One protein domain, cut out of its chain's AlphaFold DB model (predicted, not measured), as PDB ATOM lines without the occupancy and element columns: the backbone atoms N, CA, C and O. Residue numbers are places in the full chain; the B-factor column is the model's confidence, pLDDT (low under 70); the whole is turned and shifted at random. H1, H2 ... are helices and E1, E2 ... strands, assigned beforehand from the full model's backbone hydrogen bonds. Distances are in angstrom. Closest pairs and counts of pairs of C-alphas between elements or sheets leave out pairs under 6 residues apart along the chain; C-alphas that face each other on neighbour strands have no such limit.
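AT A GLANCE: This is residues 4 to 92 of the 731 residues of the protein "Stem cell self-renewal protein Piwi domain protein" of Halorubrum lacusprofundi (strain ATCC 49239 / DSM 5036 / JCM 8891 / ACAM 34) (UniProt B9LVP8). A strongly twisted antiparallel sheet of five strands has the helix H1 over one face and its other face bare, two layers in all; E1 reaches away from this body as an arm, and its residues 4 to 10 stick out free. The printed part has 89 residues, in the order E1 E2 H1 E3 E4 E5 E6; the sheet's order is E3 E4 E2 E6 E5, and the class is mixed, helices and strands. It is only just compact, close to loose, with a radius of gyration of the C-alphas of 14.4 A, and elongated, spanning 49 by 30 by 24 A.

IN THESE COORDINATES: Find C-alpha 15 at (110.379, 91.773, 75.391), where E2 begins; it runs 25.8 A to residue 23. E6, residues 80 to 89, covers 23.8 A, bends by 69 degrees at residue 86 and ends at (109.908, 96.760, 73.899). E3 is residues 49 to 55, E4 58 to 64 and E5 72 to 74. H1, residues 32 to 46, is 20.8 A long. E1, residues 4 to 11, starts at (136.737, 98.997, 64.984) and bends by 61 degrees at residue 7.

HOW THE PARTS SIT: Look between inner strands E2 and E6 for N 17 and O 87, 2.9 A apart. E4 and E2 have N 18 and O 63 at 2.8 A. In hairpin E3 and E4, N 51 and O 62 are 2.9 A apart; in hairpin E5 and E6, N 73 and O 81 are 2.9 A apart. H1 is on the sheet at a height of 6.6 A, along the strands, at 25 degrees to E4 on the local plane. The closest C-alphas of H1 and E3 are those of Glu 39 and Ala 50, 4.9 A. E2, H1 and E3 form a split strand-helix-strand unit, two strands running the same way with E4 between them, and its crossover is right-handed. In H1 every O i to N i+4 pair is within hydrogen-bond range. E1 pairs with no named strand.

THE WHOLE: The C-alphas farthest apart, of Phe 4 and Gly 78, are 51.0 A apart. The printed part has no cut and no long link. Only residue 92 has pLDDT under 70.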
ATOM      1  N   PHE A   4     137.767  99.522  64.099       93.06
ATOM      2  CA  PHE A   4     136.737  98.997  64.984       93.06
ATOM      3  C   PHE A   4     136.716  99.740  66.324       93.06
ATOM      4  O   PHE A   4     137.710 100.358  66.719       93.06
ATOM      5  N   ALA A   5     135.572  99.693  67.000       94.00
ATOM      6  CA  ALA A   5     135.355 100.269  68.322       94.00
ATOM      7  C   ALA A   5     135.260  99.168  69.389       94.00
ATOM      8  O   ALA A   5     134.854  98.047  69.098       94.00
ATOM      9  N   ASN A   6     135.577  99.493  70.641       94.75
ATOM     10  CA  ASN A   6     135.354  98.641  71.821       94.75
ATOM     11  C   ASN A   6     133.875  98.526  72.243       94.75
ATOM     12  O   ASN A   6     133.558  98.579  73.433       94.75
ATOM     13  N   SER A   7     132.986  98.377  71.270       95.94
ATOM     14  CA  SER A   7     131.548  98.247  71.471       95.94
ATOM     15  C   SER A   7     131.074  96.943  70.842       95.94
ATOM     16  O   SER A   7     131.421  96.649  69.698       95.94
ATOM     17  N   PHE A   8     130.284  96.179  71.587       96.94
ATOM     18  CA  PHE A   8     129.807  94.846  71.237       96.94
ATOM     19  C   PHE A   8     128.282  94.874  71.186       96.94
ATOM     20  O   PHE A   8     127.649  95.333  72.136       96.94
ATOM     21  N   GLU A   9     127.695  94.465  70.064       96.56
ATOM     22  CA  GLU A   9     126.240  94.498  69.879       96.56
ATOM     23  C   GLU A   9     125.539  93.588  70.894       96.56
ATOM     24  O   GLU A   9     126.005  92.483  71.170       96.56
ATOM     25  N   ILE A  10     124.421  94.061  71.440       96.62
ATOM     26  CA  ILE A  10     123.525  93.298  72.302       96.62
ATOM     27  C   ILE A  10     122.253  93.014  71.506       96.62
ATOM     28  O   ILE A  10     121.464  93.919  71.222       96.62
ATOM     29  N   GLU A  11     122.027  91.746  71.179       95.38
ATOM     30  CA  GLU A  11     120.798  91.300  70.535       95.38
ATOM     31  C   GLU A  11     119.669  91.285  71.573       95.38
ATOM     32  O   GLU A  11     119.545  90.361  72.381       95.38
ATOM     33  N   VAL A  12     118.851  92.339  71.569       93.56
ATOM     34  CA  VAL A  12     117.699  92.459  72.470       93.56
ATOM     35  C   VAL A  12     116.449  91.916  71.774       93.56
ATOM     36  O   VAL A  12     115.961  92.551  70.829       93.56
ATOM     37  N   PRO A  13     115.880  90.782  72.231       91.75
ATOM     38  CA  PRO A  13     114.654  90.247  71.657       91.75
ATOM     39  C   PRO A  13     113.467  91.190  71.900       91.75
ATOM     40  O   PRO A  13     113.540  92.178  72.630       91.75
ATOM     41  N   THR A  14     112.327  90.887  71.282       91.44
ATOM     42  CA  THR A  14     111.077  91.574  71.627       91.44
ATOM     43  C   THR A  14     110.630  91.126  73.018       91.44
ATOM     44  O   THR A  14     110.195  89.990  73.191       91.44
ATOM     45  N   LEU A  15     110.721  92.023  73.995       91.38
ATOM     46  CA  LEU A  15     110.379  91.773  75.391       91.38
ATOM     47  C   LEU A  15     108.926  92.189  75.668       91.38
ATOM     48  O   LEU A  15     108.515  93.278  75.242       91.38
ATOM     49  N   PRO A  16     108.135  91.378  76.396       91.69
ATOM     50  CA  PRO A  16     106.824  91.804  76.870       91.69
ATOM     51  C   PRO A  16     106.984  92.922  77.905       91.69
ATOM     52  O   PRO A  16     107.892  92.885  78.736       91.69
ATOM     53  N   ALA A  17     106.106  93.921  77.862       93.50
ATOM     54  CA  ALA A  17     106.117  95.011  78.823       93.50
ATOM     55  C   ALA A  17     104.712  95.516  79.154       93.50
ATOM     56  O   ALA A  17     103.784  95.448  78.350       93.50
ATOM     57  N   GLU A  18     104.562  96.080  80.343       94.44
ATOM     58  CA  GLU A  18     103.297  96.587  80.861       94.44
ATOM     59  C   GLU A  18     103.459  98.020  81.350       94.44
ATOM     60  O   GLU A  18     104.469  98.370  81.955       94.44
ATOM     61  N   ILE A  19     102.456  98.860  81.101       95.06
ATOM     62  CA  ILE A  19     102.469 100.262  81.525       95.06
ATOM     63  C   ILE A  19     101.556 100.432  82.735       95.06
ATOM     64  O   ILE A  19     100.354 100.155  82.665       95.06
ATOM     65  N   TYR A  20     102.132 100.959  83.810       96.19
ATOM     66  CA  TYR A  20     101.464 101.340  85.043       96.19
ATOM     67  C   TYR A  20     101.294 102.856  85.102       96.19
ATOM     68  O   TYR A  20     102.267 103.613  85.148       96.19
ATOM     69  N   LYS A  21     100.041 103.310  85.118       96.31
ATOM     70  CA  LYS A  21      99.700 104.713  85.351       96.31
ATOM     71  C   LYS A  21      99.791 105.033  86.842       96.31
ATOM     72  O   LYS A  21      99.329 104.250  87.668       96.31
ATOM     73  N   ILE A  22     100.321 106.213  87.152       96.00
ATOM     74  CA  ILE A  22     100.483 106.730  88.513       96.00
ATOM     75  C   ILE A  22      99.328 107.700  88.830       96.00
ATOM     76  O   ILE A  22      99.067 108.619  88.045       96.00
ATOM     77  N   ASP A  23      98.619 107.494  89.944       92.25
ATOM     78  CA  ASP A  23      97.527 108.366  90.407       92.25
ATOM     79  C   ASP A  23      97.535 108.554  91.944       92.25
ATOM     80  O   ASP A  23      97.331 107.577  92.676       92.25
ATOM     81  N   PRO A  24      97.725 109.789  92.459       92.56
ATOM     82  CA  PRO A  24      97.975 111.031  91.715       92.56
ATOM     83  C   PRO A  24      99.371 111.064  91.073       92.56
ATOM     84  O   PRO A  24     100.269 110.336  91.482       92.56
ATOM     85  N   GLN A  25      99.564 111.922  90.066       93.25
ATOM     86  CA  GLN A  25     100.888 112.153  89.475       93.25
ATOM     87  C   GLN A  25     101.858 112.752  90.514       93.25
ATOM     88  O   GLN A  25     101.428 113.556  91.350       93.25
ATOM     89  N   PRO A  26     103.155 112.392  90.463       89.56
ATOM     90  CA  PRO A  26     104.158 112.975  91.345       89.56
ATOM     91  C   PRO A  26     104.353 114.470  91.047       89.56
ATOM     92  O   PRO A  26     103.976 114.956  89.979       89.56
ATOM     93  N   SER A  27     104.952 115.203  91.993       84.38
ATOM     94  CA  SER A  27     105.265 116.626  91.802       84.38
ATOM     95  C   SER A  27     106.111 116.834  90.548       84.38
ATOM     96  O   SER A  27     107.114 116.152  90.366       84.38
ATOM     97  N   GLU A  28     105.765 117.819  89.721       74.94
ATOM     98  CA  GLU A  28     106.581 118.169  88.553       74.94
ATOM     99  C   GLU A  28     107.954 118.731  88.941       74.94
ATOM    100  O   GLU A  28     108.912 118.557  88.197       74.94
ATOM    101  N   SER A  29     108.066 119.375  90.110       73.31
ATOM    102  CA  SER A  29     109.309 120.025  90.541       73.31
ATOM    103  C   SER A  29     110.380 119.050  91.031       73.31
ATOM    104  O   SER A  29     111.560 119.364  90.955       73.31
ATOM    105  N   ASP A  30     109.969 117.908  91.588       78.00
ATOM    106  CA  ASP A  30     110.869 116.861  92.086       78.00
ATOM    107  C   ASP A  30     110.123 115.513  92.140       78.00
ATOM    108  O   ASP A  30     109.615 115.107  93.192       78.00
ATOM    109  N   PRO A  31     109.966 114.834  90.989       86.88
ATOM    110  CA  PRO A  31     109.249 113.567  90.928       86.88
ATOM    111  C   PRO A  31     110.122 112.368  91.322       86.88
ATOM    112  O   PRO A  31     109.598 111.273  91.521       86.88
ATOM    113  N   TRP A  32     111.444 112.534  91.400       88.38
ATOM    114  CA  TRP A  32     112.399 111.430  91.284       88.38
ATOM    115  C   TRP A  32     112.306 110.434  92.428       88.38
ATOM    116  O   TRP A  32     112.125 109.248  92.175       88.38
ATOM    117  N   ARG A  33     112.289 110.923  93.672       86.12
ATOM    118  CA  ARG A  33     112.180 110.072  94.864       86.12
ATOM    119  C   ARG A  33     110.892 109.244  94.883       86.12
ATOM    120  O   ARG A  33     110.888 108.108  95.349       86.12
ATOM    121  N   ALA A  34     109.787 109.823  94.410       89.69
ATOM    122  CA  ALA A  34     108.519 109.110  94.308       89.69
ATOM    123  C   ALA A  34     108.599 108.031  93.219       89.69
ATOM    124  O   ALA A  34     108.256 106.880  93.477       89.69
ATOM    125  N   LEU A  35     109.126 108.384  92.041       93.25
ATOM    126  CA  LEU A  35     109.313 107.457  90.925       93.25
ATOM    127  C   LEU A  35     110.218 106.274  91.291       93.25
ATOM    128  O   LEU A  35     109.815 105.148  91.024       93.25
ATOM    129  N   ASP A  36     111.351 106.508  91.965       90.81
ATOM    130  CA  ASP A  36     112.240 105.446  92.475       90.81
ATOM    131  C   ASP A  36     111.445 104.449  93.332       90.81
ATOM    132  O   ASP A  36     111.458 103.240  93.109       90.81
ATOM    133  N   SER A  37     110.652 104.969  94.274       90.75
ATOM    134  CA  SER A  37     109.862 104.137  95.185       90.75
ATOM    135  C   SER A  37     108.757 103.333  94.482       90.75
ATOM    136  O   SER A  37     108.352 102.261  94.951       90.75
ATOM    137  N   TYR A  38     108.244 103.840  93.357       94.94
ATOM    138  CA  TYR A  38     107.230 103.162  92.551       94.94
ATOM    139  C   TYR A  38     107.846 102.076  91.668       94.94
ATOM    140  O   TYR A  38     107.250 101.003  91.560       94.94
ATOM    141  N   GLU A  39     109.024 102.325  91.090       94.62
ATOM    142  CA  GLU A  39     109.826 101.310  90.397       94.62
ATOM    143  C   GLU A  39     110.094 100.131  91.342       94.62
ATOM    144  O   GLU A  39     109.608  99.032  91.083       94.62
ATOM    145  N   GLU A  40     110.699 100.381  92.509       91.69
ATOM    146  CA  GLU A  40     110.994  99.349  93.519       91.69
ATOM    147  C   GLU A  40     109.748  98.545  93.935       91.69
ATOM    148  O   GLU A  40     109.790  97.324  94.124       91.69
ATOM    149  N   SER A  41     108.604  99.221  94.087       92.12
ATOM    150  CA  SER A  41     107.344  98.573  94.466       92.12
ATOM    151  C   SER A  41     106.852  97.595  93.398       92.12
ATOM    152  O   SER A  41     106.365  96.509  93.743       92.12
ATOM    153  N   ILE A  42     106.981  97.965  92.121       92.38
ATOM    154  CA  ILE A  42     106.624  97.114  90.984       92.38
ATOM    155  C   ILE A  42     107.632  95.975  90.846       92.38
ATOM    156  O   ILE A  42     107.202  94.829  90.764       92.38
ATOM    157  N   GLU A  43     108.938  96.236  90.903       91.62
ATOM    158  CA  GLU A  43     109.967  95.190  90.782       91.62
ATOM    159  C   GLU A  43     109.791  94.103  91.847       91.62
ATOM    160  O   GLU A  43     109.743  92.907  91.542       91.62
ATOM    161  N   ARG A  44     109.583  94.522  93.102       88.44
ATOM    162  CA  ARG A  44     109.382  93.617  94.241       88.44
ATOM    163  C   ARG A  44     108.119  92.768  94.116       88.44
ATOM    164  O   ARG A  44     108.088  91.659  94.651       88.44
ATOM    165  N   THR A  45     107.069  93.285  93.477       90.25
ATOM    166  CA  THR A  45     105.755  92.624  93.446       90.25
ATOM    167  C   THR A  45     105.513  91.850  92.154       90.25
ATOM    168  O   THR A  45     105.018  90.729  92.206       90.25
ATOM    169  N   CYS A  46     105.860  92.430  91.007       87.94
ATOM    170  CA  CYS A  46     105.565  91.889  89.682       87.94
ATOM    171  C   CYS A  46     106.697  91.051  89.088       87.94
ATOM    172  O   CYS A  46     106.486  90.422  88.050       87.94
ATOM    173  N   ARG A  47     107.873  91.015  89.737       86.50
ATOM    174  CA  ARG A  47     109.038  90.231  89.297       86.50
ATOM    175  C   ARG A  47     109.368  90.503  87.821       86.50
ATOM    176  O   ARG A  47     109.359  89.588  87.000       86.50
ATOM    177  N   GLY A  48     109.598  91.780  87.526       87.44
ATOM    178  CA  GLY A  48     110.041  92.337  86.244       87.44
ATOM    179  C   GLY A  48     110.886  93.593  86.488       87.44
ATOM    180  O   GLY A  48     110.989  94.035  87.632       87.44
ATOM    181  N   SER A  49     111.502  94.144  85.439       92.00
ATOM    182  CA  SER A  49     112.367  95.333  85.534       92.00
ATOM    183  C   SER A  49     111.507  96.573  85.375       92.00
ATOM    184  O   SER A  49     110.850  96.708  84.341       92.00
ATOM    185  N   ALA A  50     111.461  97.463  86.363       94.19
ATOM    186  CA  ALA A  50     110.518  98.576  86.348       94.19
ATOM    187  C   ALA A  50     111.239  99.905  86.136       94.19
ATOM    188  O   ALA A  50     112.117 100.281  86.905       94.19
ATOM    189  N   HIS A  51     110.837 100.650  85.108       95.00
ATOM    190  CA  HIS A  51     111.476 101.916  84.761       95.00
ATOM    191  C   HIS A  51     110.460 102.994  84.411       95.00
ATOM    192  O   HIS A  51     109.519 102.781  83.646       95.00
ATOM    193  N   ARG A  52     110.673 104.188  84.947       94.31
ATOM    194  CA  ARG A  52     109.888 105.382  84.676       94.31
ATOM    195  C   ARG A  52     109.999 105.767  83.208       94.31
ATOM    196  O   ARG A  52     111.069 105.744  82.603       94.31
ATOM    197  N   ILE A  53     108.876 106.177  82.644       93.69
ATOM    198  CA  ILE A  53     108.763 106.662  81.273       93.69
ATOM    199  C   ILE A  53     107.850 107.882  81.231       93.69
ATOM    200  O   ILE A  53     106.961 108.055  82.070       93.69
ATOM    201  N   LYS A  54     108.030 108.711  80.202       89.88
ATOM    202  CA  LYS A  54     107.023 109.689  79.797       89.88
ATOM    203  C   LYS A  54     106.073 109.041  78.797       89.88
ATOM    204  O   LYS A  54     106.483 108.650  77.708       89.88
ATOM    205  N   ASN A  55     104.797 108.942  79.162       87.94
ATOM    206  CA  ASN A  55     103.750 108.406  78.302       87.94
ATOM    207  C   ASN A  55     102.660 109.462  78.102       87.94
ATOM    208  O   ASN A  55     101.895 109.758  79.013       87.94
ATOM    209  N   SER A  56     102.582 110.026  76.895       85.75
ATOM    210  CA  SER A  56     101.637 111.106  76.560       85.75
ATOM    211  C   SER A  56     101.748 112.345  77.474       85.75
ATOM    212  O   SER A  56     100.750 113.000  77.746       85.75
ATOM    213  N   GLY A  57     102.962 112.662  77.944       84.38
ATOM    214  CA  GLY A  57     103.262 113.800  78.830       84.38
ATOM    215  C   GLY A  57     103.281 113.456  80.326       84.38
ATOM    216  O   GLY A  57     104.077 114.029  81.079       84.38
ATOM    217  N   ASP A  58     102.507 112.450  80.733       91.06
ATOM    218  CA  ASP A  58     102.424 111.989  82.119       91.06
ATOM    219  C   ASP A  58     103.563 111.023  82.468       91.06
ATOM    220  O   ASP A  58     104.109 110.321  81.608       91.06
ATOM    221  N   TRP A  59     103.912 110.965  83.754       94.12
ATOM    222  CA  TRP A  59     104.780 109.917  84.273       94.12
ATOM    223  C   TRP A  59     104.015 108.596  84.398       94.12
ATOM    224  O   TRP A  59     102.895 108.533  84.920       94.12
ATOM    225  N   ALA A  60     104.657 107.526  83.943       95.25
ATOM    226  CA  ALA A  60     104.213 106.149  84.101       95.25
ATOM    227  C   ALA A  60     105.416 105.258  84.434       95.25
ATOM    228  O   ALA A  60     106.557 105.657  84.197       95.25
ATOM    229  N   ILE A  61     105.166 104.057  84.949       95.94
ATOM    230  CA  ILE A  61     106.203 103.035  85.126       95.94
ATOM    231  C   ILE A  61     105.988 101.929  84.095       95.94
ATOM    232  O   ILE A  61     104.882 101.416  83.939       95.94
ATOM    233  N   LEU A  62     107.043 101.583  83.373       95.25
ATOM    234  CA  LEU A  62     107.094 100.480  82.430       95.25
ATOM    235  C   LEU A  62     107.714  99.268  83.127       95.25
ATOM    236  O   LEU A  62     108.871  99.326  83.521       95.25
ATOM    237  N   SER A  63     106.958  98.184  83.259       94.75
ATOM    238  CA  SER A  63     107.438  96.907  83.787       94.75
ATOM    239  C   SER A  63     107.811  95.987  82.627       94.75
ATOM    240  O   SER A  63     106.949  95.647  81.818       94.75
ATOM    241  N   ILE A  64     109.084  95.626  82.502       93.56
ATOM    242  CA  ILE A  64     109.655  94.838  81.404       93.56
ATOM    243  C   ILE A  64     109.865  93.399  81.878       93.56
ATOM    244  O   ILE A  64     110.422  93.177  82.951       93.56
ATOM    245  N   ALA A  65     109.442  92.427  81.065       88.56
ATOM    246  CA  ALA A  65     109.578  90.994  81.334       88.56
ATOM    247  C   ALA A  65     108.993  90.556  82.695       88.56
ATOM    248  O   ALA A  65     109.528  89.676  83.367       88.56
ATOM    249  N   ALA A  66     107.883  91.180  83.108       87.25
ATOM    250  CA  ALA A  66     107.177  90.832  84.338       87.25
ATOM    251  C   ALA A  66     106.514  89.452  84.247       87.25
ATOM    252  O   ALA A  66     105.886  89.116  83.241       87.25
ATOM    253  N   THR A  67     106.619  88.673  85.324       85.88
ATOM    254  CA  THR A  67     106.053  87.314  85.409       85.88
ATOM    255  C   THR A  67     104.860  87.203  86.358       85.88
ATOM    256  O   THR A  67     104.019  86.327  86.165       85.88
ATOM    257  N   ASP A  68     104.735  88.119  87.326       88.56
ATOM    258  CA  ASP A  68     103.697  88.121  88.370       88.56
ATOM    259  C   ASP A  68     102.872  89.431  88.367       88.56
ATOM    260  O   ASP A  68     102.558  90.019  89.411       88.56
ATOM    261  N   SER A  69     102.520  89.913  87.173       87.00
ATOM    262  CA  SER A  69     101.798  91.171  86.947       87.00
ATOM    263  C   SER A  69     100.525  91.321  87.787       87.00
ATOM    264  O   SER A  69      99.709  90.404  87.898       87.00
ATOM    265  N   GLN A  70     100.323  92.518  88.343       90.62
ATOM    266  CA  GLN A  70      99.121  92.884  89.104       90.62
ATOM    267  C   GLN A  70      98.365  94.008  88.391       90.62
ATOM    268  O   GLN A  70      98.987  94.932  87.872       90.62
ATOM    269  N   ASP A  71      97.029  93.965  88.400       92.19
ATOM    270  CA  ASP A  71      96.206  95.024  87.792       92.19
ATOM    271  C   ASP A  71      96.306  96.357  88.550       92.19
ATOM    272  O   ASP A  71      96.221  97.430  87.951       92.19
ATOM    273  N   GLU A  72      96.499  96.297  89.868       93.19
ATOM    274  CA  GLU A  72      96.620  97.468  90.729       93.19
ATOM    275  C   GLU A  72      97.579  97.187  91.891       93.19
ATOM    276  O   GLU A  72      97.522  96.134  92.528       93.19
ATOM    277  N   LEU A  73      98.445  98.158  92.173       93.19
ATOM    278  CA  LEU A  73      99.392  98.164  93.280       93.19
ATOM    279  C   LEU A  73      99.269  99.484  94.044       93.19
ATOM    280  O   LEU A  73      98.801 100.493  93.509       93.19
ATOM    281  N   GLN A  74      99.729  99.483  95.292       90.31
ATOM    282  CA  GLN A  74      99.818 100.689  96.102       90.31
ATOM    283  C   GLN A  74     101.287 101.027  96.359       90.31
ATOM    284  O   GLN A  74     102.034 100.191  96.869       90.31
ATOM    285  N   GLY A  75     101.686 102.244  95.992       86.06
ATOM    286  CA  GLY A  75     102.992 102.802  96.311       86.06
ATOM    287  C   GLY A  75     103.156 103.048  97.818       86.06
ATOM    288  O   GLY A  75     102.166 103.047  98.562       86.06
ATOM    289  N   PRO A  76     104.388 103.279  98.300       83.44
ATOM    290  CA  PRO A  76     104.677 103.386  99.736       83.44
ATOM    291  C   PRO A  76     103.976 104.562 100.436       83.44
ATOM    292  O   PRO A  76     103.735 104.527 101.641       83.44
ATOM    293  N   ASP A  77     103.633 105.595  99.674       86.06
ATOM    294  CA  ASP A  77     102.919 106.807 100.082       86.06
ATOM    295  C   ASP A  77     101.385 106.691  99.951       86.06
ATOM    296  O   ASP A  77     100.657 107.632 100.271       86.06
ATOM    297  N   GLY A  78     100.882 105.540  99.501       87.75
ATOM    298  CA  GLY A  78      99.464 105.298  99.256       87.75
ATOM    299  C   GLY A  78      99.000 105.572  97.821       87.75
ATOM    300  O   GLY A  78      97.821 105.331  97.544       87.75
ATOM    301  N   THR A  79      99.889 106.025  96.928       92.62
ATOM    302  CA  THR A  79      99.617 106.289  95.503       92.62
ATOM    303  C   THR A  79      99.189 105.018  94.773       92.62
ATOM    304  O   THR A  79      99.692 103.930  95.048       92.62
ATOM    305  N   ARG A  80      98.240 105.125  93.839       95.31
ATOM    306  CA  ARG A  80      97.736 103.983  93.066       95.31
ATOM    307  C   ARG A  80      98.552 103.821  91.789       95.31
ATOM    308  O   ARG A  80      98.674 104.760  91.005       95.31
ATOM    309  N   LEU A  81      99.071 102.618  91.570       95.81
ATOM    310  CA  LEU A  81      99.765 102.216  90.350       95.81
ATOM    311  C   LEU A  81      98.861 101.225  89.613       95.81
ATOM    312  O   LEU A  81      98.677 100.097  90.064       95.81
ATOM    313  N   VAL A  82      98.250 101.658  88.512       95.56
ATOM    314  CA  VAL A  82      97.222 100.881  87.800       95.56
ATOM    315  C   VAL A  82      97.755 100.438  86.448       95.56
ATOM    316  O   VAL A  82      98.156 101.276  85.642       95.56
ATOM    317  N   ARG A  83      97.713  99.134  86.170       95.19
ATOM    318  CA  ARG A  83      98.100  98.582  84.870       95.19
ATOM    319  C   ARG A  83      97.086  99.010  83.809       95.19
ATOM    320  O   ARG A  83      95.907  98.670  83.892       95.19
ATOM    321  N   THR A  84      97.525  99.774  82.811       93.00
ATOM    322  CA  THR A  84      96.629 100.342  81.787       93.00
ATOM    323  C   THR A  84      96.738  99.673  80.427       93.00
ATOM    324  O   THR A  84      95.770  99.690  79.667       93.00
ATOM    325  N   SER A  85      97.902  99.124  80.083       88.50
ATOM    326  CA  SER A  85      98.133  98.534  78.763       88.50
ATOM    327  C   SER A  85      99.325  97.590  78.757       88.50
ATOM    328  O   SER A  85     100.316  97.843  79.441       88.50
ATOM    329  N   GLU A  86      99.250  96.579  77.902       90.62
ATOM    330  CA  GLU A  86     100.371  95.725  77.511       90.62
ATOM    331  C   GLU A  86     100.994  96.262  76.213       90.62
ATOM    332  O   GLU A  86     100.308  96.812  75.347       90.62
ATOM    333  N   THR A  87     102.306  96.126  76.087       90.69
ATOM    334  CA  THR A  87     103.100  96.515  74.922       90.69
ATOM    335  C   THR A  87     104.289  95.566  74.790       90.69
ATOM    336  O   THR A  87     104.489  94.664  75.601       90.69
ATOM    337  N   THR A  88     105.106  95.774  73.768       90.38
ATOM    338  CA  THR A  88     106.430  95.164  73.669       90.38
ATOM    339  C   THR A  88     107.499  96.242  73.558       90.38
ATOM    340  O   THR A  88     107.231  97.340  73.058       90.38
ATOM    341  N   VAL A  89     108.704  95.925  74.020       91.12
ATOM    342  CA  VAL A  89     109.908  96.760  73.899       91.12
ATOM    343  C   VAL A  89     111.083  95.925  73.388       91.12
ATOM    344  O   VAL A  89     110.959  94.711  73.254       91.12
ATOM    345  N   GLY A  90     112.210  96.562  73.066       86.69
ATOM    346  CA  GLY A  90     113.338  95.884  72.414       86.69
ATOM    347  C   GLY A  90     113.118  95.640  70.913       86.69
ATOM    348  O   GLY A  90     112.140  96.117  70.331       86.69
ATOM    349  N   GLY A  91     114.052  94.922  70.280       81.69
ATOM    350  CA  GLY A  91     114.118  94.750  68.823       81.69
ATOM    351  C   GLY A  91     114.409  96.040  68.036       81.69
ATOM    352  O   GLY A  91     114.493  97.131  68.602       81.69
ATOM    353  N   GLU A  92     114.513  95.922  66.706       64.94
ATOM    354  CA  GLU A  92     114.926  97.002  65.781       64.94
ATOM    355  C   GLU A  92     114.036  98.265  65.811       64.94
ATOM    356  O   GLU A  92     114.448  99.318  65.344       64.94
TER     357      GLU A  92